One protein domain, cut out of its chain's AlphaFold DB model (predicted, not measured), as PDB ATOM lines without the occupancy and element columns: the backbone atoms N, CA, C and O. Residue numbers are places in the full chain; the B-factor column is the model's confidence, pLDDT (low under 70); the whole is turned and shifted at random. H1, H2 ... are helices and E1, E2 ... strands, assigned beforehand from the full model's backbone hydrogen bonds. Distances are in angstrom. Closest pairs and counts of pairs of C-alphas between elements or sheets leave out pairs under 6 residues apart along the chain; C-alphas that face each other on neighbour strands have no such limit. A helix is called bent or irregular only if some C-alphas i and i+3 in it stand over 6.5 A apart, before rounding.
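Overview. This is residues 3 to 140 and 206 to 215 of the 542 residues of an uncharacterized protein of Desulfuromonas sp. SDB (UniProt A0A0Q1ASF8). A strongly twisted sheet of eight strands curls round helix H1, with the long strands E5, E6 and E1 making one wing and the strands E10, E9, E8 and E7 turning away from one end of E1 as a second wing. H2 packs on this second wing, and the small hairpin E3 and E4 sits beyond E2, where the C-alphas of Ile 21 and Ile 28 are 7.7 A apart, and is apart from E1. The 148 printed residues hold three named helices and ten named strands, in the order E1 E2 E3 E4 H1 E5 E6 H2 E7 E8 H3 E9 E10; the class is mixed, helices and strands, and the neighbour strands are antiparallel. The whole is compact, with a radius of gyration of the C-alphas of 15.0 A, and rounded, with spans of 41 by 33 by 28 A.

Arrangement. E1, residues 3 to 11, has three neighbours in the branched sheet. On one side, E2, residues 18 to 21, forms a hairpin with it (N 10 to O 19, 2.9 A), and E10, residues 210 to 214, lies beside residues 3 to 6 (N 4 to O 212, 2.9 A). On the other side is E6, residues 73 to 81 (N 7 to O 78, 2.8 A). E3, residues 27 to 29, and E4, residues 36 to 38, form a separate hairpin (N 28 to O 37, 2.9 A). H1, residues 41 to 57, is on the branched sheet; its closest C-alphas to E6 are Val 55 and Arg 81, 5.4 A. It is irregular, with C-alphas 47 and 50 7.5 A apart, and has a kink of 39 degrees near residue 48. E5, residues 63 to 70, is an edge strand in a hairpin with E6 (N 66 to O 77, 2.8 A). H2, residues 95 to 100, is on the sheet at a height of 8.3 A. E7, residues 106 to 108, and E8, residues 115 to 120, form a hairpin (N 107 to O 116, 2.8 A). H2 runs across the strands, at 78 degrees to E8 on the local plane. H3, residues 123 to 126, is only just not on the sheet, with 4 pairs of C-alphas within 10 A. E9, residues 132 to 136, is the antiparallel neighbour of E8 on one side, with N 135 and O 119 2.9 A apart, and of E10 on the other side, with N 136 and O 211 2.9 A apart, both within hydrogen-bond range. Every O i to N i+4 pair is within hydrogen-bond range in H2, 9 of 13 are in H1, and H3 is too short for such a pair.

Along the chain. E1 begins at C-alpha 3 (358.499, 265.341, 191.337) and is 26.8 A long; E6 is 25.1 A, H1 24.1 A and E5 21.8 A. E10 ends at C-alpha 214 (353.065, 262.610, 190.202).

Size, cuts and confidence. The C-alphas farthest apart, Gly 71 and Leu 111, are 42.8 A apart. Residues 141 to 205 are not printed, and C-alphas 140 and 206 are 13.7 A apart across the cut. The link from E6 to H2 is long, with 13 residues. No printed residue is under 70 in pLDDT.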
ATOM      1  N   GLY A   3     358.004 264.813 192.606       98.00
ATOM      2  CA  GLY A   3     358.499 265.341 191.337       98.00
ATOM      3  C   GLY A   3     359.321 264.300 190.587       98.00
ATOM      4  O   GLY A   3     360.193 263.662 191.175       98.00
ATOM      5  N   ILE A   4     359.058 264.149 189.293       98.44
ATOM      6  CA  ILE A   4     359.830 263.287 188.398       98.44
ATOM      7  C   ILE A   4     360.450 264.164 187.319       98.44
ATOM      8  O   ILE A   4     359.729 264.802 186.550       98.44
ATOM      9  N   LEU A   5     361.778 264.202 187.258       98.38
ATOM     10  CA  LEU A   5     362.512 264.807 186.151       98.38
ATOM     11  C   LEU A   5     362.479 263.873 184.946       98.38
ATOM     12  O   LEU A   5     362.674 262.671 185.108       98.38
ATOM     13  N   ILE A   6     362.310 264.442 183.752       98.56
ATOM     14  CA  ILE A   6     362.449 263.757 182.467       98.56
ATOM     15  C   ILE A   6     363.369 264.569 181.544       98.56
ATOM     16  O   ILE A   6     363.164 265.765 181.314       98.56
ATOM     17  N   GLU A   7     364.354 263.898 180.961       98.31
ATOM     18  CA  GLU A   7     365.060 264.302 179.749       98.31
ATOM     19  C   GLU A   7     364.927 263.164 178.743       98.31
ATOM     20  O   GLU A   7     365.359 262.049 179.009       98.31
ATOM     21  N   ALA A   8     364.332 263.420 177.583       98.25
ATOM     22  CA  ALA A   8     364.118 262.378 176.589       98.25
ATOM     23  C   ALA A   8     364.489 262.876 175.195       98.25
ATOM     24  O   ALA A   8     364.302 264.046 174.850       98.25
ATOM     25  N   LYS A   9     365.014 261.975 174.368       97.94
ATOM     26  CA  LYS A   9     365.260 262.214 172.943       97.94
ATOM     27  C   LYS A   9     365.077 260.933 172.144       97.94
ATOM     28  O   LYS A   9     365.174 259.833 172.676       97.94
ATOM     29  N   THR A  10     364.851 261.080 170.847       98.00
ATOM     30  CA  THR A  10     364.836 259.961 169.900       98.00
ATOM     31  C   THR A  10     365.553 260.330 168.603       98.00
ATOM     32  O   THR A  10     366.037 261.452 168.457       98.00
ATOM     33  N   LYS A  11     365.645 259.400 167.652       96.62
ATOM     34  CA  LYS A  11     366.141 259.660 166.296       96.62
ATOM     35  C   LYS A  11     364.968 259.761 165.331       96.62
ATOM     36  O   LYS A  11     364.060 258.938 165.354       96.62
ATOM     37  N   CYS A  12     365.004 260.761 164.455       96.25
ATOM     38  CA  CYS A  12     364.033 260.924 163.384       96.25
ATOM     39  C   CYS A  12     364.049 259.690 162.466       96.25
ATOM     40  O   CYS A  12     365.088 259.439 161.850       96.25
ATOM     41  N   PRO A  13     362.923 258.986 162.257       95.62
ATOM     42  CA  PRO A  13     362.887 257.811 161.382       95.62
ATOM     43  C   PRO A  13     363.208 258.102 159.908       95.62
ATOM     44  O   PRO A  13     363.309 257.185 159.105       95.62
ATOM     45  N   SER A  14     363.292 259.376 159.503       94.75
ATOM     46  CA  SER A  14     363.525 259.762 158.101       94.75
ATOM     47  C   SER A  14     364.896 260.345 157.810       94.75
ATOM     48  O   SER A  14     365.374 260.181 156.696       94.75
ATOM     49  N   CYS A  15     365.533 261.018 158.766       92.25
ATOM     50  CA  CYS A  15     366.867 261.594 158.562       92.25
ATOM     51  C   CYS A  15     367.869 261.215 159.656       92.25
ATOM     52  O   CYS A  15     368.988 261.719 159.654       92.25
ATOM     53  N   SER A  16     367.468 260.378 160.618       94.06
ATOM     54  CA  SER A  16     368.277 259.909 161.751       94.06
ATOM     55  C   SER A  16     368.791 260.996 162.705       94.06
ATOM     56  O   SER A  16     369.482 260.682 163.673       94.06
ATOM     57  N   SER A  17     368.440 262.265 162.479       92.19
ATOM     58  CA  SER A  17     368.785 263.375 163.368       92.19
ATOM     59  C   SER A  17     368.086 263.244 164.717       92.19
ATOM     60  O   SER A  17     366.971 262.728 164.799       92.19
ATOM     61  N   ILE A  18     368.729 263.743 165.771       95.19
ATOM     62  CA  ILE A  18     368.178 263.719 167.126       95.19
ATOM     63  C   ILE A  18     366.954 264.639 167.207       95.19
ATOM     64  O   ILE A  18     366.986 265.779 166.743       95.19
ATOM     65  N   ILE A  19     365.884 264.141 167.818       96.81
ATOM     66  CA  ILE A  19     364.666 264.876 168.149       96.81
ATOM     67  C   ILE A  19     364.574 264.949 169.676       96.81
ATOM     68  O   ILE A  19     364.365 263.910 170.308       96.81
ATOM     69  N   PRO A  20     364.723 266.135 170.288       97.56
ATOM     70  CA  PRO A  20     364.489 266.296 171.717       97.56
ATOM     71  C   PRO A  20     362.988 266.214 172.028       97.56
ATOM     72  O   PRO A  20     362.164 266.840 171.359       97.56
ATOM     73  N   ILE A  21     362.640 265.459 173.066       97.62
ATOM     74  CA  ILE A  21     361.274 265.262 173.555       97.62
ATOM     75  C   ILE A  21     361.111 266.116 174.819       97.62
ATOM     76  O   ILE A  21     361.260 265.655 175.950       97.62
ATOM     77  N   ASN A  22     360.844 267.406 174.605       97.75
ATOM     78  CA  ASN A  22     360.806 268.426 175.664       97.75
ATOM     79  C   ASN A  22     359.379 268.764 176.154       97.75
ATOM     80  O   ASN A  22     359.191 269.802 176.795       97.75
ATOM     81  N   ALA A  23     358.374 267.961 175.788       97.62
ATOM     82  CA  ALA A  23     356.974 268.109 176.195       97.62
ATOM     83  C   ALA A  23     356.186 266.802 175.975       97.62
ATOM     84  O   ALA A  23     356.469 266.069 175.025       97.62
ATOM     85  N   LEU A  24     355.160 266.555 176.794       97.44
ATOM     86  CA  LEU A  24     354.174 265.481 176.648       97.44
ATOM     87  C   LEU A  24     353.133 265.853 175.577       97.44
ATOM     88  O   LEU A  24     352.089 266.453 175.869       97.44
ATOM     89  N   VAL A  25     353.442 265.525 174.320       96.19
ATOM     90  CA  VAL A  25     352.644 265.863 173.127       96.19
ATOM     91  C   VAL A  25     352.580 264.707 172.127       96.19
ATOM     92  O   VAL A  25     353.424 263.816 172.119       96.19
ATOM     93  N   SER A  26     351.582 264.706 171.243       95.69
ATOM     94  CA  SER A  26     351.390 263.634 170.252       95.69
ATOM     95  C   SER A  26     352.182 263.824 168.958       95.69
ATOM     96  O   SER A  26     352.244 262.903 168.147       95.69
ATOM     97  N   LYS A  27     352.746 265.013 168.716       95.56
ATOM     98  CA  LYS A  27     353.427 265.369 167.464       95.56
ATOM     99  C   LYS A  27     354.655 266.225 167.776       95.56
ATOM    100  O   LYS A  27     354.533 267.222 168.481       95.56
ATOM    101  N   ILE A  28     355.818 265.871 167.226       94.88
ATOM    102  CA  ILE A  28     357.031 266.704 167.268       94.88
ATOM    103  C   ILE A  28     357.623 266.791 165.865       94.88
ATOM    104  O   ILE A  28     357.887 265.777 165.218       94.88
ATOM    105  N   THR A  29     357.859 268.008 165.391       91.69
ATOM    106  CA  THR A  29     358.516 268.256 164.105       91.69
ATOM    107  C   THR A  29     360.030 268.129 164.253       91.69
ATOM    108  O   THR A  29     360.639 268.811 165.081       91.69
ATOM    109  N   CYS A  30     360.656 267.282 163.434       91.69
ATOM    110  CA  CYS A  30     362.108 267.170 163.377       91.69
ATOM    111  C   CYS A  30     362.718 268.496 162.904       91.69
ATOM    112  O   CYS A  30     362.422 268.950 161.801       91.69
ATOM    113  N   SER A  31     363.610 269.095 163.699       87.00
ATOM    114  CA  SER A  31     364.273 270.355 163.330       87.00
ATOM    115  C   SER A  31     365.176 270.222 162.101       87.00
ATOM    116  O   SER A  31     365.423 271.211 161.430       87.00
ATOM    117  N   ALA A  32     365.655 269.015 161.785       85.69
ATOM    118  CA  ALA A  32     366.585 268.800 160.682       85.69
ATOM    119  C   ALA A  32     365.901 268.636 159.317       85.69
ATOM    120  O   ALA A  32     366.403 269.164 158.330       85.69
ATOM    121  N   CYS A  33     364.793 267.890 159.241       84.50
ATOM    122  CA  CYS A  33     364.117 267.584 157.971       84.50
ATOM    123  C   CYS A  33     362.664 268.065 157.891       84.50
ATOM    124  O   CYS A  33     362.005 267.826 156.884       84.50
ATOM    125  N   GLY A  34     362.130 268.672 158.955       84.62
ATOM    126  CA  GLY A  34     360.749 269.160 159.007       84.62
ATOM    127  C   GLY A  34     359.679 268.067 159.083       84.62
ATOM    128  O   GLY A  34     358.495 268.381 159.172       84.62
ATOM    129  N   LYS A  35     360.046 266.778 159.069       90.62
ATOM    130  CA  LYS A  35     359.060 265.695 159.166       90.62
ATOM    131  C   LYS A  35     358.431 265.649 160.558       90.62
ATOM    132  O   LYS A  35     359.131 265.708 161.570       90.62
ATOM    133  N   ILE A  36     357.113 265.478 160.594       94.12
ATOM    134  CA  ILE A  36     356.345 265.270 161.823       94.12
ATOM    135  C   ILE A  36     356.541 263.829 162.302       94.12
ATOM    136  O   ILE A  36     356.262 262.878 161.570       94.12
ATOM    137  N   CYS A  37     357.006 263.681 163.538       95.94
ATOM    138  CA  CYS A  37     357.048 262.416 164.263       95.94
ATOM    139  C   CYS A  37     355.824 262.343 165.178       95.94
ATOM    140  O   CYS A  37     355.592 263.256 165.971       95.94
ATOM    141  N   ASN A  38     355.024 261.286 165.024       96.31
ATOM    142  CA  ASN A  38     353.825 261.054 165.827       96.31
ATOM    143  C   ASN A  38     354.161 260.120 166.992       96.31
ATOM    144  O   ASN A  38     354.842 259.119 166.768       96.31
ATOM    145  N   PHE A  39     353.644 260.438 168.177       95.88
ATOM    146  CA  PHE A  39     353.789 259.660 169.407       95.88
ATOM    147  C   PHE A  39     352.401 259.277 169.923       95.88
ATOM    148  O   PHE A  39     351.604 260.150 170.292       95.88
ATOM    149  N   ASN A  40     352.094 257.983 169.908       95.81
ATOM    150  CA  ASN A  40     350.846 257.439 170.439       95.81
ATOM    151  C   ASN A  40     350.962 257.147 171.953       95.81
ATOM    152  O   ASN A  40     351.946 257.505 172.597       95.81
ATOM    153  N   LEU A  41     349.929 256.551 172.560       95.38
ATOM    154  CA  LEU A  41     349.948 256.243 173.998       95.38
ATOM    155  C   LEU A  41     350.971 255.163 174.372       95.38
ATOM    156  O   LEU A  41     351.500 255.215 175.479       95.38
ATOM    157  N   ASP A  42     351.267 254.229 173.471       94.81
ATOM    158  CA  ASP A  42     352.223 253.143 173.709       94.81
ATOM    159  C   ASP A  42     353.674 253.646 173.580       94.81
ATOM    160  O   ASP A  42     354.551 253.246 174.347       94.81
ATOM    161  N   ASP A  43     353.920 254.610 172.686       96.38
ATOM    162  CA  ASP A  43     355.170 255.374 172.636       96.38
ATOM    163  C   ASP A  43     355.412 256.090 173.971       96.38
ATOM    164  O   ASP A  43     356.488 255.989 174.555       96.38
ATOM    165  N   TRP A  44     354.394 256.777 174.497       97.12
ATOM    166  CA  TRP A  44     354.498 257.466 175.785       97.12
ATOM    167  C   TRP A  44     354.613 256.514 176.972       97.12
ATOM    168  O   TRP A  44     355.290 256.842 177.943       97.12
ATOM    169  N   GLU A  45     354.012 255.331 176.894       95.00
ATOM    170  CA  GLU A  45     354.215 254.275 177.882       95.00
ATOM    171  C   GLU A  45     355.650 253.764 177.847       95.00
ATOM    172  O   GLU A  45     356.250 253.580 178.899       95.00
ATOM    173  N   SER A  46     356.233 253.634 176.656       94.69
ATOM    174  CA  SER A  46     357.650 253.305 176.508       94.69
ATOM    175  C   SER A  46     358.529 254.404 177.117       94.69
ATOM    176  O   SER A  46     359.476 254.102 177.829       94.69
ATOM    177  N   ILE A  47     358.203 255.684 176.892       96.69
ATOM    178  CA  ILE A  47     359.003 256.817 177.385       96.69
ATOM    179  C   ILE A  47     358.892 256.995 178.908       96.69
ATOM    180  O   ILE A  47     359.882 257.293 179.571       96.69
ATOM    181  N   LEU A  48     357.688 256.869 179.471       97.00
ATOM    182  CA  LEU A  48     357.418 257.211 180.871       97.00
ATOM    183  C   LEU A  48     357.302 255.997 181.790       97.00
ATOM    184  O   LEU A  48     357.419 256.169 182.998       97.00
ATOM    185  N   GLY A  49     357.081 254.793 181.259       93.38
ATOM    186  CA  GLY A  49     356.769 253.589 182.034       93.38
ATOM    187  C   GLY A  49     357.788 253.316 183.136       93.38
ATOM    188  O   GLY A  49     357.423 253.315 184.310       93.38
ATOM    189  N   ASN A  50     359.071 253.212 182.770       93.00
ATOM    190  CA  ASN A  50     360.150 252.977 183.734       93.00
ATOM    191  C   ASN A  50     360.260 254.114 184.760       93.00
ATOM    192  O   ASN A  50     360.451 253.861 185.945       93.00
ATOM    193  N   ALA A  51     360.082 255.372 184.339       95.56
ATOM    194  CA  ALA A  51     360.137 256.513 185.250       95.56
ATOM    195  C   ALA A  51     358.992 256.478 186.278       95.56
ATOM    196  O   ALA A  51     359.225 256.657 187.470       95.56
ATOM    197  N   LEU A  52     357.759 256.205 185.846       93.81
ATOM    198  CA  LEU A  52     356.600 256.101 186.740       93.81
ATOM    199  C   LEU A  52     356.673 254.872 187.662       93.81
ATOM    200  O   LEU A  52     356.114 254.894 188.761       93.81
ATOM    201  N   GLU A  53     357.349 253.808 187.224       88.75
ATOM    202  CA  GLU A  53     357.542 252.586 188.001       88.75
ATOM    203  C   GLU A  53     358.668 252.713 189.034       88.75
ATOM    204  O   GLU A  53     358.480 252.316 190.182       88.75
ATOM    205  N   GLU A  54     359.822 253.267 188.663       91.31
ATOM    206  CA  GLU A  54     361.030 253.240 189.495       91.31
ATOM    207  C   GLU A  54     361.178 254.462 190.409       91.31
ATOM    208  O   GLU A  54     361.598 254.315 191.558       91.31
ATOM    209  N   VAL A  55     360.824 255.661 189.930       94.50
ATOM    210  CA  VAL A  55     361.083 256.933 190.633       94.50
ATOM    211  C   VAL A  55     360.414 257.040 192.010       94.50
ATOM    212  O   VAL A  55     361.031 257.616 192.907       94.50
ATOM    213  N   PRO A  56     359.219 256.468 192.267       91.19
ATOM    214  CA  PRO A  56     358.650 256.444 193.618       91.19
ATOM    215  C   PRO A  56     359.527 255.761 194.679       91.19
ATOM    216  O   PRO A  56     359.326 255.996 195.868       91.19
ATOM    217  N   TYR A  57     360.480 254.923 194.261       86.06
ATOM    218  CA  TYR A  57     361.412 254.208 195.139       86.06
ATOM    219  C   TYR A  57     362.827 254.786 195.120       86.06
ATOM    220  O   TYR A  57     363.716 254.208 195.732       86.06
ATOM    221  N   MET A  58     363.048 255.867 194.377       91.94
ATOM    222  CA  MET A  58     364.329 256.560 194.338       91.94
ATOM    223  C   MET A  58     364.430 257.551 195.497       91.94
ATOM    224  O   MET A  58     363.420 258.121 195.935       91.94
ATOM    225  N   GLU A  59     365.649 257.792 195.958       93.12
ATOM    226  CA  GLU A  59     365.957 258.898 196.860       93.12
ATOM    227  C   GLU A  59     365.851 260.246 196.131       93.12
ATOM    228  O   GLU A  59     365.959 260.332 194.907       93.12
ATOM    229  N   GLU A  60     365.615 261.339 196.862       96.06
ATOM    230  CA  GLU A  60     365.580 262.672 196.244       96.06
ATOM    231  C   GLU A  60     366.947 262.987 195.602       96.06
ATOM    232  O   GLU A  60     367.987 262.901 196.252       96.06
ATOM    233  N   LEU A  61     366.927 263.412 194.334       96.06
ATOM    234  CA  LEU A  61     368.073 263.636 193.438       96.06
ATOM    235  C   LEU A  61     368.734 262.372 192.865       96.06
ATOM    236  O   LEU A  61     369.670 262.504 192.073       96.06
ATOM    237  N   GLU A  62     368.248 261.175 193.190       97.06
ATOM    238  CA  GLU A  62     368.640 259.960 192.479       97.06
ATOM    239  C   GLU A  62     367.998 259.934 191.082       97.06
ATOM    240  O   GLU A  62     366.853 260.356 190.876       97.06
ATOM    241  N   GLY A  63     368.757 259.451 190.098       97.06
ATOM    242  CA  GLY A  63     368.306 259.329 188.720       97.06
ATOM    243  C   GLY A  63     368.875 258.099 188.027       97.06
ATOM    244  O   GLY A  63     369.907 257.557 188.415       97.06
ATOM    245  N   SER A  64     368.183 257.681 186.977       97.25
ATOM    246  CA  SER A  64     368.517 256.555 186.116       97.25
ATOM    247  C   SER A  64     368.472 256.986 184.650       97.25
ATOM    248  O   SER A  64     367.995 258.069 184.298       97.25
ATOM    249  N   SER A  65     368.991 256.130 183.777       97.19
ATOM    250  CA  SER A  65     368.919 256.313 182.332       97.19
ATOM    251  C   SER A  65     368.545 255.007 181.650       97.19
ATOM    252  O   SER A  65     368.962 253.936 182.088       97.19
ATOM    253  N   SER A  66     367.780 255.093 180.568       95.75
ATOM    254  CA  SER A  66     367.315 253.938 179.810       95.75
ATOM    255  C   SER A  66     367.366 254.211 178.309       95.75
ATOM    256  O   SER A  66     367.144 255.339 177.860       95.75
ATOM    257  N   THR A  67     367.646 253.156 177.544       96.56
ATOM    258  CA  THR A  67     367.555 253.148 176.082       96.56
ATOM    259  C   THR A  67     366.481 252.145 175.685       96.56
ATOM    260  O   THR A  67     366.637 250.952 175.941       96.56
ATOM    261  N   ILE A  68     365.392 252.619 175.081       94.94
ATOM    262  CA  ILE A  68     364.192 251.815 174.823       94.94
ATOM    263  C   ILE A  68     363.913 251.774 173.324       94.94
ATOM    264  O   ILE A  68     363.758 252.807 172.671       94.94
ATOM    265  N   PHE A  69     363.808 250.563 172.785       93.94
ATOM    266  CA  PHE A  69     363.405 250.320 171.405       93.94
ATOM    267  C   PHE A  69     361.905 250.031 171.376       93.94
ATOM    268  O   PHE A  69     361.467 249.020 171.918       93.94
ATOM    269  N   SER A  70     361.118 250.910 170.756       92.44
ATOM    270  CA  SER A  70     359.670 250.723 170.632       92.44
ATOM    271  C   SER A  70     359.190 251.215 169.270       92.44
ATOM    272  O   SER A  70     359.414 252.364 168.877       92.44
ATOM    273  N   GLY A  71     358.585 250.304 168.504       91.69
ATOM    274  CA  GLY A  71     358.152 250.561 167.134       91.69
ATOM    275  C   GLY A  71     359.286 251.083 166.243       91.69
ATOM    276  O   GLY A  71     360.297 250.416 166.042       91.69
ATOM    277  N   ASN A  72     359.099 252.288 165.699       92.62
ATOM    278  CA  ASN A  72     360.050 252.941 164.789       92.62
ATOM    279  C   ASN A  72     361.060 253.851 165.503       92.62
ATOM    280  O   ASN A  72     361.834 254.546 164.838       92.62
ATOM    281  N   TYR A  73     361.026 253.901 166.833       95.81
ATOM    282  CA  TYR A  73     361.794 254.851 167.619       95.81
ATOM    283  C   TYR A  73     362.778 254.138 168.545       95.81
ATOM    284  O   TYR A  73     362.528 253.056 169.076       95.81
ATOM    285  N   ASN A  74     363.921 254.790 168.735       96.31
ATOM    286  CA  ASN A  74     364.892 254.458 169.766       96.31
ATOM    287  C   ASN A  74     364.952 255.648 170.724       96.31
ATOM    288  O   ASN A  74     365.356 256.740 170.310       96.31
ATOM    289  N   TYR A  75     364.465 255.464 171.943       97.75
ATOM    290  CA  TYR A  75     364.371 256.499 172.962       97.75
ATOM    291  C   TYR A  75     365.585 256.436 173.883       97.75
ATOM    292  O   TYR A  75     365.858 255.389 174.455       97.75
ATOM    293  N   GLU A  76     366.280 257.557 174.062       98.06
ATOM    294  CA  GLU A  76     367.282 257.744 175.116       98.06
ATOM    295  C   GLU A  76     366.665 258.655 176.180       98.06
ATOM    296  O   GLU A  76     366.303 259.798 175.877       98.06
ATOM    297  N   ILE A  77     366.503 258.138 177.398       98.31
ATOM    298  CA  ILE A  77     365.749 258.795 178.468       98.31
ATOM    299  C   ILE A  77     366.609 258.839 179.729       98.31
ATOM    300  O   ILE A  77     367.182 257.829 180.127       98.31
ATOM    301  N   VAL A  78     366.665 259.999 180.372       98.25
ATOM    302  CA  VAL A  78     367.158 260.184 181.737       98.25
ATOM    303  C   VAL A  78     365.975 260.625 182.584       98.25
ATOM    304  O   VAL A  78     365.227 261.527 182.203       98.25
ATOM    305  N   TYR A  79     365.789 259.985 183.728       98.50
ATOM    306  CA  TYR A  79     364.717 260.309 184.657       98.50
ATOM    307  C   TYR A  79     365.195 260.189 186.097       98.50
ATOM    308  O   TYR A  79     366.190 259.527 186.369       98.50
ATOM    309  N   GLY A  80     364.506 260.831 187.032       98.00
ATOM    310  CA  GLY A  80     364.886 260.755 188.439       98.00
ATOM    311  C   GLY A  80     363.894 261.433 189.363       98.00
ATOM    312  O   GLY A  80     363.036 262.201 188.911       98.00
ATOM    313  N   ARG A  81     364.015 261.157 190.662       98.19
ATOM    314  CA  ARG A  81     363.193 261.812 191.678       98.19
ATOM    315  C   ARG A  81     363.761 263.191 191.936       98.19
ATOM    316  O   ARG A  81     364.819 263.341 192.537       98.19
ATOM    317  N   GLN A  82     363.073 264.216 191.459       98.06
ATOM    318  CA  GLN A  82     363.526 265.582 191.651       98.06
ATOM    319  C   GLN A  82     362.350 266.543 191.699       98.06
ATOM    320  O   GLN A  82     361.528 266.607 190.780       98.06
ATOM    321  N   HIS A  83     362.321 267.361 192.748       98.19
ATOM    322  CA  HIS A  83     361.395 268.477 192.851       98.19
ATOM    323  C   HIS A  83     361.479 269.414 191.624       98.19
ATOM    324  O   HIS A  83     362.588 269.826 191.258       98.19
ATOM    325  N   PRO A  84     360.343 269.827 191.017       98.44
ATOM    326  CA  PRO A  84     360.352 270.773 189.906       98.44
ATOM    327  C   PRO A  84     361.129 272.045 190.250       98.44
ATOM    328  O   PRO A  84     360.995 272.606 191.343       98.44
ATOM    329  N   SER A  85     361.963 272.483 189.311       98.12
ATOM    330  CA  SER A  85     362.825 273.657 189.457       98.12
ATOM    331  C   SER A  85     362.945 274.419 188.140       98.12
ATOM    332  O   SER A  85     362.786 273.853 187.051       98.12
ATOM    333  N   PHE A  86     363.210 275.721 188.232       97.50
ATOM    334  CA  PHE A  86     363.482 276.543 187.060       97.50
ATOM    335  C   PHE A  86     364.805 276.116 186.413       97.50
ATOM    336  O   PHE A  86     365.791 275.853 187.096       97.50
ATOM    337  N   ARG A  87     364.842 276.040 185.077       92.56
ATOM    338  CA  ARG A  87     366.010 275.494 184.355       92.56
ATOM    339  C   ARG A  87     367.265 276.360 184.488       92.56
ATOM    340  O   ARG A  87     368.368 275.828 184.426       92.56
ATOM    341  N   ASP A  88     367.086 277.668 184.639       92.06
ATOM    342  CA  ASP A  88     368.173 278.641 184.510       92.06
ATOM    343  C   ASP A  88     369.002 278.767 185.802       92.06
ATOM    344  O   ASP A  88     370.225 278.847 185.738       92.06
ATOM    345  N   ASP A  89     368.357 278.736 186.971       94.81
ATOM    346  CA  ASP A  89     368.998 278.918 188.286       94.81
ATOM    347  C   ASP A  89     368.791 277.740 189.251       94.81
ATOM    348  O   ASP A  89     369.331 277.744 190.357       94.81
ATOM    349  N   LYS A  90     368.039 276.712 188.832       95.88
ATOM    350  CA  LYS A  90     367.697 275.518 189.623       95.88
ATOM    351  C   LYS A  90     366.908 275.821 190.903       95.88
ATOM    352  O   LYS A  90     366.783 274.938 191.754       95.88
ATOM    353  N   GLN A  91     366.339 277.020 191.049       97.38
ATOM    354  CA  GLN A  91     365.472 277.329 192.181       97.38
ATOM    355  C   GLN A  91     364.211 276.455 192.117       97.38
ATOM    356  O   GLN A  91     363.582 276.323 191.062       97.38
ATOM    357  N   LYS A  92     363.849 275.831 193.246       98.12
ATOM    358  CA  LYS A  92     362.638 275.005 193.359       98.12
ATOM    359  C   LYS A  92     361.396 275.855 193.081       98.12
ATOM    360  O   LYS A  92     361.275 276.971 193.580       98.12
ATOM    361  N   ILE A  93     360.486 275.311 192.283       98.19
ATOM    362  CA  ILE A  93     359.194 275.925 191.973       98.19
ATOM    363  C   ILE A  93     358.267 275.707 193.168       98.19
ATOM    364  O   ILE A  93     358.133 274.578 193.618       98.19
ATOM    365  N   ASP A  94     357.594 276.743 193.665       97.94
ATOM    366  CA  ASP A  94     356.502 276.559 194.629       97.94
ATOM    367  C   ASP A  94     355.307 275.905 193.915       97.94
ATOM    368  O   ASP A  94     354.648 276.527 193.076       97.94
ATOM    369  N   ILE A  95     355.062 274.622 194.198       97.94
ATOM    370  CA  ILE A  95     354.042 273.831 193.498       97.94
ATOM    371  C   ILE A  95     352.637 274.328 193.821       97.94
ATOM    372  O   ILE A  95     351.812 274.426 192.914       97.94
ATOM    373  N   ASP A  96     352.360 274.685 195.073       97.62
ATOM    374  CA  ASP A  96     351.029 275.129 195.483       97.62
ATOM    375  C   ASP A  96     350.674 276.460 194.819       97.62
ATOM    376  O   ASP A  96     349.548 276.659 194.349       97.62
ATOM    377  N   GLN A  97     351.643 277.373 194.728       97.38
ATOM    378  CA  GLN A  97     351.474 278.621 193.994       97.38
ATOM    379  C   GLN A  97     351.330 278.376 192.487       97.38
ATOM    380  O   GLN A  97     350.447 278.962 191.854       97.38
ATOM    381  N   ALA A  98     352.157 277.507 191.907       97.00
ATOM    382  CA  ALA A  98     352.127 277.232 190.476       97.00
ATOM    383  C   ALA A  98     350.819 276.556 190.035       97.00
ATOM    384  O   ALA A  98     350.244 276.934 189.014       97.00
ATOM    385  N   VAL A  99     350.291 275.621 190.830       95.44
ATOM    386  CA  VAL A  99     348.996 274.968 190.580       95.44
ATOM    387  C   VAL A  99     347.848 275.973 190.664       95.44
ATOM    388  O   VAL A  99     346.955 275.952 189.819       95.44
ATOM    389  N   LYS A 100     347.886 276.930 191.603       95.69
ATOM    390  CA  LYS A 100     346.903 278.030 191.646       95.69
ATOM    391  C   LYS A 100     346.941 278.907 190.393       95.69
ATOM    392  O   LYS A 100     345.928 279.507 190.056       95.69
ATOM    393  N   GLN A 101     348.080 278.985 189.706       94.25
ATOM    394  CA  GLN A 101     348.282 279.786 188.492       94.25
ATOM    395  C   GLN A 101     348.164 278.971 187.198       94.25
ATOM    396  O   GLN A 101     348.414 279.495 186.115       94.25
ATOM    397  N   ILE A 102     347.730 277.710 187.270       94.75
ATOM    398  CA  ILE A 102     347.741 276.797 186.123       94.75
ATOM    399  C   ILE A 102     346.918 277.287 184.925       94.75
ATOM    400  O   ILE A 102     347.264 277.010 183.780       94.75
ATOM    401  N   TYR A 103     345.868 278.074 185.176       92.62
ATOM    402  CA  TYR A 103     345.030 278.681 184.140       92.62
ATOM    403  C   TYR A 103     345.789 279.689 183.261       92.62
ATOM    404  O   TYR A 103     345.339 279.995 182.160       92.62
ATOM    405  N   GLN A 104     346.930 280.206 183.726       94.06
ATOM    406  CA  GLN A 104     347.791 281.097 182.946       94.06
ATOM    407  C   GLN A 104     348.631 280.322 181.923       94.06
ATOM    408  O   GLN A 104     349.108 280.911 180.956       94.06
ATOM    409  N   GLY A 105     348.825 279.013 182.128       95.00
ATOM    410  CA  GLY A 105     349.682 278.154 181.306       95.00
ATOM    411  C   GLY A 105     351.185 278.325 181.566       95.00
ATOM    412  O   GLY A 105     352.005 277.669 180.919       95.00
ATOM    413  N   TRP A 106     351.572 279.216 182.485       96.56
ATOM    414  CA  TRP A 106     352.964 279.508 182.807       96.56
ATOM    415  C   TRP A 106     353.134 280.088 184.215       96.56
ATOM    416  O   TRP A 106     352.200 280.630 184.795       96.56
ATOM    417  N   ILE A 107     354.362 280.002 184.722       97.06
ATOM    418  CA  ILE A 107     354.859 280.669 185.930       97.06
ATOM    419  C   ILE A 107     356.126 281.457 185.594       97.06
ATOM    420  O   ILE A 107     356.881 281.071 184.699       97.06
ATOM    421  N   ALA A 108     356.362 282.573 186.283       97.38
ATOM    422  CA  ALA A 108     357.605 283.326 186.145       97.38
ATOM    423  C   ALA A 108     358.610 282.896 187.213       97.38
ATOM    424  O   ALA A 108     358.265 282.753 188.385       97.38
ATOM    425  N   ASN A 109     359.865 282.743 186.809       97.44
ATOM    426  CA  ASN A 109     360.964 282.652 187.751       97.44
ATOM    427  C   ASN A 109     361.082 283.988 188.513       97.44
ATOM    428  O   ASN A 109     361.139 285.040 187.869       97.44
ATOM    429  N   PRO A 110     361.112 283.980 189.857       96.69
ATOM    430  CA  PRO A 110     361.072 285.207 190.649       96.69
ATOM    431  C   PRO A 110     362.350 286.051 190.537       96.69
ATOM    432  O   PRO A 110     362.295 287.256 190.768       96.69
ATOM    433  N   LEU A 111     363.487 285.447 190.176       96.19
ATOM    434  CA  LEU A 111     364.772 286.130 190.020       96.19
ATOM    435  C   LEU A 111     364.965 286.683 188.607       96.19
ATOM    436  O   LEU A 111     365.417 287.813 188.438       96.19
ATOM    437  N   THR A 112     364.635 285.893 187.584       96.69
ATOM    438  CA  THR A 112     364.918 286.246 186.181       96.69
ATOM    439  C   THR A 112     363.716 286.825 185.440       96.69
ATOM    440  O   THR A 112     363.871 287.374 184.351       96.69
ATOM    441  N   GLY A 113     362.502 286.668 185.975       96.94
ATOM    442  CA  GLY A 113     361.248 287.023 185.302       96.94
ATOM    443  C   GLY A 113     360.900 286.131 184.103       96.94
ATOM    444  O   GLY A 113     359.846 286.308 183.486       96.94
ATOM    445  N   LYS A 114     361.755 285.162 183.751       96.94
ATOM    446  CA  LYS A 114     361.538 284.268 182.611       96.94
ATOM    447  C   LYS A 114     360.357 283.344 182.875       96.94
ATOM    448  O   LYS A 114     360.202 282.807 183.970       96.94
ATOM    449  N   LYS A 115     359.536 283.143 181.848       97.25
ATOM    450  CA  LYS A 115     358.351 282.287 181.913       97.25
ATOM    451  C   LYS A 115     358.719 280.826 181.670       97.25
ATOM    452  O   LYS A 115     359.511 280.522 180.780       97.25
ATOM    453  N   PHE A 116     358.086 279.937 182.421       97.25
ATOM    454  CA  PHE A 116     358.171 278.486 182.290       97.25
ATOM    455  C   PHE A 116     356.760 277.920 182.243       97.25
ATOM    456  O   PHE A 116     355.881 278.420 182.940       97.25
ATOM    457  N   SER A 117     356.520 276.916 181.404       97.50
ATOM    458  CA  SER A 117     355.177 276.359 181.252       97.50
ATOM    459  C   SER A 117     354.736 275.603 182.507       97.50
ATOM    460  O   SER A 117     355.543 274.972 183.196       97.50
ATOM    461  N   VAL A 118     353.438 275.671 182.795       97.31
ATOM    462  CA  VAL A 118     352.761 274.809 183.766       97.31
ATOM    463  C   VAL A 118     351.378 274.481 183.222       97.31
ATOM    464  O   VAL A 118     350.673 275.371 182.748       97.31
ATOM    465  N   ARG A 119     350.979 273.211 183.253       96.62
ATOM    466  CA  ARG A 119     349.632 272.803 182.830       96.62
ATOM    467  C   ARG A 119     349.204 271.490 183.464       96.62
ATOM    468  O   ARG A 119     350.033 270.701 183.917       96.62
ATOM    469  N   ALA A 120     347.897 271.251 183.473       96.62
ATOM    470  CA  ALA A 120     347.356 269.939 183.792       96.62
ATOM    471  C   ALA A 120     347.726 268.950 182.683       96.62
ATOM    472  O   ALA A 120     347.855 269.326 181.513       96.62
ATOM    473  N   VAL A 121     347.882 267.679 183.045       95.75
ATOM    474  CA  VAL A 121     348.067 266.634 182.037       95.75
ATOM    475  C   VAL A 121     346.812 266.530 181.154       95.75
ATOM    476  O   VAL A 121     345.696 266.547 181.681       95.75
ATOM    477  N   PRO A 122     346.943 266.431 179.817       94.31
ATOM    478  CA  PRO A 122     345.785 266.257 178.943       94.31
ATOM    479  C   PRO A 122     344.983 264.996 179.273       94.31
ATOM    480  O   PRO A 122     345.555 263.951 179.589       94.31
ATOM    481  N   GLN A 123     343.657 265.069 179.128       92.25
ATOM    482  CA  GLN A 123     342.730 264.002 179.526       92.25
ATOM    483  C   GLN A 123     343.053 262.645 178.881       92.25
ATOM    484  O   GLN A 123     342.985 261.614 179.546       92.25
ATOM    485  N   LYS A 124     343.483 262.633 177.612       92.75
ATOM    486  CA  LYS A 124     343.874 261.397 176.910       92.75
ATOM    487  C   LYS A 124     345.022 260.644 177.589       92.75
ATOM    488  O   LYS A 124     345.077 259.422 177.515       92.75
ATOM    489  N   TYR A 125     345.924 261.364 178.257       94.44
ATOM    490  CA  TYR A 125     347.052 260.781 178.978       94.44
ATOM    491  C   TYR A 125     346.687 260.418 180.418       94.44
ATOM    492  O   TYR A 125     347.250 259.467 180.939       94.44
ATOM    493  N   GLN A 126     345.723 261.108 181.040       91.69
ATOM    494  CA  GLN A 126     345.272 260.805 182.408       91.69
ATOM    495  C   GLN A 126     344.767 259.367 182.556       91.69
ATOM    496  O   GLN A 126     345.028 258.729 183.570       91.69
ATOM    497  N   LEU A 127     344.076 258.845 181.536       87.75
ATOM    498  CA  LEU A 127     343.563 257.473 181.544       87.75
ATOM    499  C   LEU A 127     344.686 256.424 181.507       87.75
ATOM    500  O   LEU A 127     344.570 255.378 182.136       87.75
ATOM    501  N   LYS A 128     345.764 256.696 180.760       90.81
ATOM    502  CA  LYS A 128     346.896 255.770 180.584       90.81
ATOM    503  C   LYS A 128     347.938 255.906 181.699       90.81
ATOM    504  O   LYS A 128     348.532 254.907 182.096       90.81
ATOM    505  N   PHE A 129     348.139 257.123 182.204       93.31
ATOM    506  CA  PHE A 129     349.113 257.479 183.241       93.31
ATOM    507  C   PHE A 129     348.408 258.087 184.456       93.31
ATOM    508  O   PHE A 129     348.548 259.283 184.745       93.31
ATOM    509  N   PRO A 130     347.621 257.266 185.163       87.62
ATOM    510  CA  PRO A 130     346.961 257.692 186.380       87.62
ATOM    511  C   PRO A 130     348.031 258.076 187.409       87.62
ATOM    512  O   PRO A 130     349.112 257.490 187.469       87.62
ATOM    513  N   GLY A 131     347.761 259.157 188.132       92.81
ATOM    514  CA  GLY A 131     348.702 259.788 189.053       92.81
ATOM    515  C   GLY A 131     349.495 260.947 188.459       92.81
ATOM    516  O   GLY A 131     349.876 261.841 189.209       92.81
ATOM    517  N   ILE A 132     349.679 261.060 187.139       96.31
ATOM    518  CA  ILE A 132     350.214 262.317 186.590       96.31
ATOM    519  C   ILE A 132     349.151 263.405 186.779       96.31
ATOM    520  O   ILE A 132     348.045 263.282 186.260       96.31
ATOM    521  N   LYS A 133     349.467 264.475 187.518       96.25
ATOM    522  CA  LYS A 133     348.533 265.597 187.743       96.25
ATOM    523  C   LYS A 133     348.914 266.820 186.921       96.25
ATOM    524  O   LYS A 133     348.071 267.399 186.236       96.25
ATOM    525  N   TYR A 134     350.194 267.181 186.952       97.75
ATOM    526  CA  TYR A 134     350.690 268.413 186.344       97.75
ATOM    527  C   TYR A 134     352.025 268.204 185.637       97.75
ATOM    528  O   TYR A 134     352.797 267.303 185.973       97.75
ATOM    529  N   LEU A 135     352.282 269.071 184.667       98.19
ATOM    530  CA  LEU A 135     353.491 269.114 183.861       98.19
ATOM    531  C   LEU A 135     354.132 270.489 184.031       98.19
ATOM    532  O   LEU A 135     353.431 271.505 184.014       98.19
ATOM    533  N   PHE A 136     355.451 270.516 184.196       98.25
ATOM    534  CA  PHE A 136     356.211 271.733 184.457       98.25
ATOM    535  C   PHE A 136     357.396 271.865 183.517       98.25
ATOM    536  O   PHE A 136     358.087 270.892 183.209       98.25
ATOM    537  N   CYS A 137     357.686 273.111 183.154       97.50
ATOM    538  CA  CYS A 137     358.853 273.492 182.374       97.50
ATOM    539  C   CYS A 137     358.935 272.784 181.016       97.50
ATOM    540  O   CYS A 137     360.023 272.672 180.474       97.50
ATOM    541  N   GLU A 138     357.833 272.320 180.434       97.56
ATOM    542  CA  GLU A 138     357.802 271.873 179.040       97.56
ATOM    543  C   GLU A 138     358.153 273.022 178.082       97.56
ATOM    544  O   GLU A 138     357.969 274.207 178.385       97.56
ATOM    545  N   GLN A 139     358.656 272.682 176.901       95.75
ATOM    546  CA  GLN A 139     359.018 273.674 175.895       95.75
ATOM    547  C   GLN A 139     357.769 274.295 175.238       95.75
ATOM    548  O   GLN A 139     357.016 273.588 174.572       95.75
ATOM    549  N   PHE A 140     357.581 275.616 175.379       94.19
ATOM    550  CA  PHE A 140     356.396 276.332 174.877       94.19
ATOM    551  C   PHE A 140     356.129 276.112 173.389       94.19
ATOM    552  O   PHE A 140     354.976 275.930 173.014       94.19
ATOM    553  N   THR A 206     368.061 271.629 171.791       93.31
ATOM    554  CA  THR A 206     368.723 270.821 172.810       93.31
ATOM    555  C   THR A 206     367.688 270.061 173.631       93.31
ATOM    556  O   THR A 206     366.546 270.501 173.811       93.31
ATOM    557  N   VAL A 207     368.081 268.893 174.138       96.38
ATOM    558  CA  VAL A 207     367.285 268.183 175.143       96.38
ATOM    559  C   VAL A 207     367.226 269.044 176.394       96.38
ATOM    560  O   VAL A 207     368.243 269.576 176.833       96.38
ATOM    561  N   SER A 208     366.028 269.223 176.931       96.00
ATOM    562  CA  SER A 208     365.791 270.057 178.097       96.00
ATOM    563  C   SER A 208     364.948 269.314 179.125       96.00
ATOM    564  O   SER A 208     363.957 268.677 178.778       96.00
ATOM    565  N   ARG A 209     365.305 269.476 180.401       97.31
ATOM    566  CA  ARG A 209     364.580 268.907 181.546       97.31
ATOM    567  C   ARG A 209     363.167 269.444 181.625       97.31
ATOM    568  O   ARG A 209     362.972 270.659 181.645       97.31
ATOM    569  N   TRP A 210     362.189 268.574 181.744       98.25
ATOM    570  CA  TRP A 210     360.841 268.941 182.162       98.25
ATOM    571  C   TRP A 210     360.418 268.015 183.297       98.25
ATOM    572  O   TRP A 210     361.100 267.029 183.578       98.25
ATOM    573  N   TYR A 211     359.357 268.380 184.011       98.56
ATOM    574  CA  TYR A 211     358.964 267.656 185.214       98.56
ATOM    575  C   TYR A 211     357.514 267.206 185.158       98.56
ATOM    576  O   TYR A 211     356.639 267.907 184.645       98.56
ATOM    577  N   ILE A 212     357.282 266.052 185.764       98.38
ATOM    578  CA  ILE A 212     355.973 265.487 186.050       98.38
ATOM    579  C   ILE A 212     355.744 265.635 187.552       98.38
ATOM    580  O   ILE A 212     356.591 265.252 188.358       98.38
ATOM    581  N   TRP A 213     354.592 266.177 187.935       97.75
ATOM    582  CA  TRP A 213     354.128 266.123 189.318       97.75
ATOM    583  C   TRP A 213     353.164 264.957 189.471       97.75
ATOM    584  O   TRP A 213     352.070 264.953 188.892       97.75
ATOM    585  N   PHE A 214     353.620 263.952 190.209       96.44
ATOM    586  CA  PHE A 214     353.065 262.610 190.202       96.44
ATOM    587  C   PHE A 214     352.497 262.228 191.566       96.44
ATOM    588  O   PHE A 214     353.146 262.385 192.605       96.44
ATOM    589  N   ASP A 215     351.277 261.712 191.562       93.94
ATOM    590  CA  ASP A 215     350.664 261.058 192.701       93.94
ATOM    591  C   ASP A 215     350.982 259.569 192.669       93.94
ATOM    592  O   ASP A 215     350.383 258.792 191.928       93.94
TER     593      ASP A 215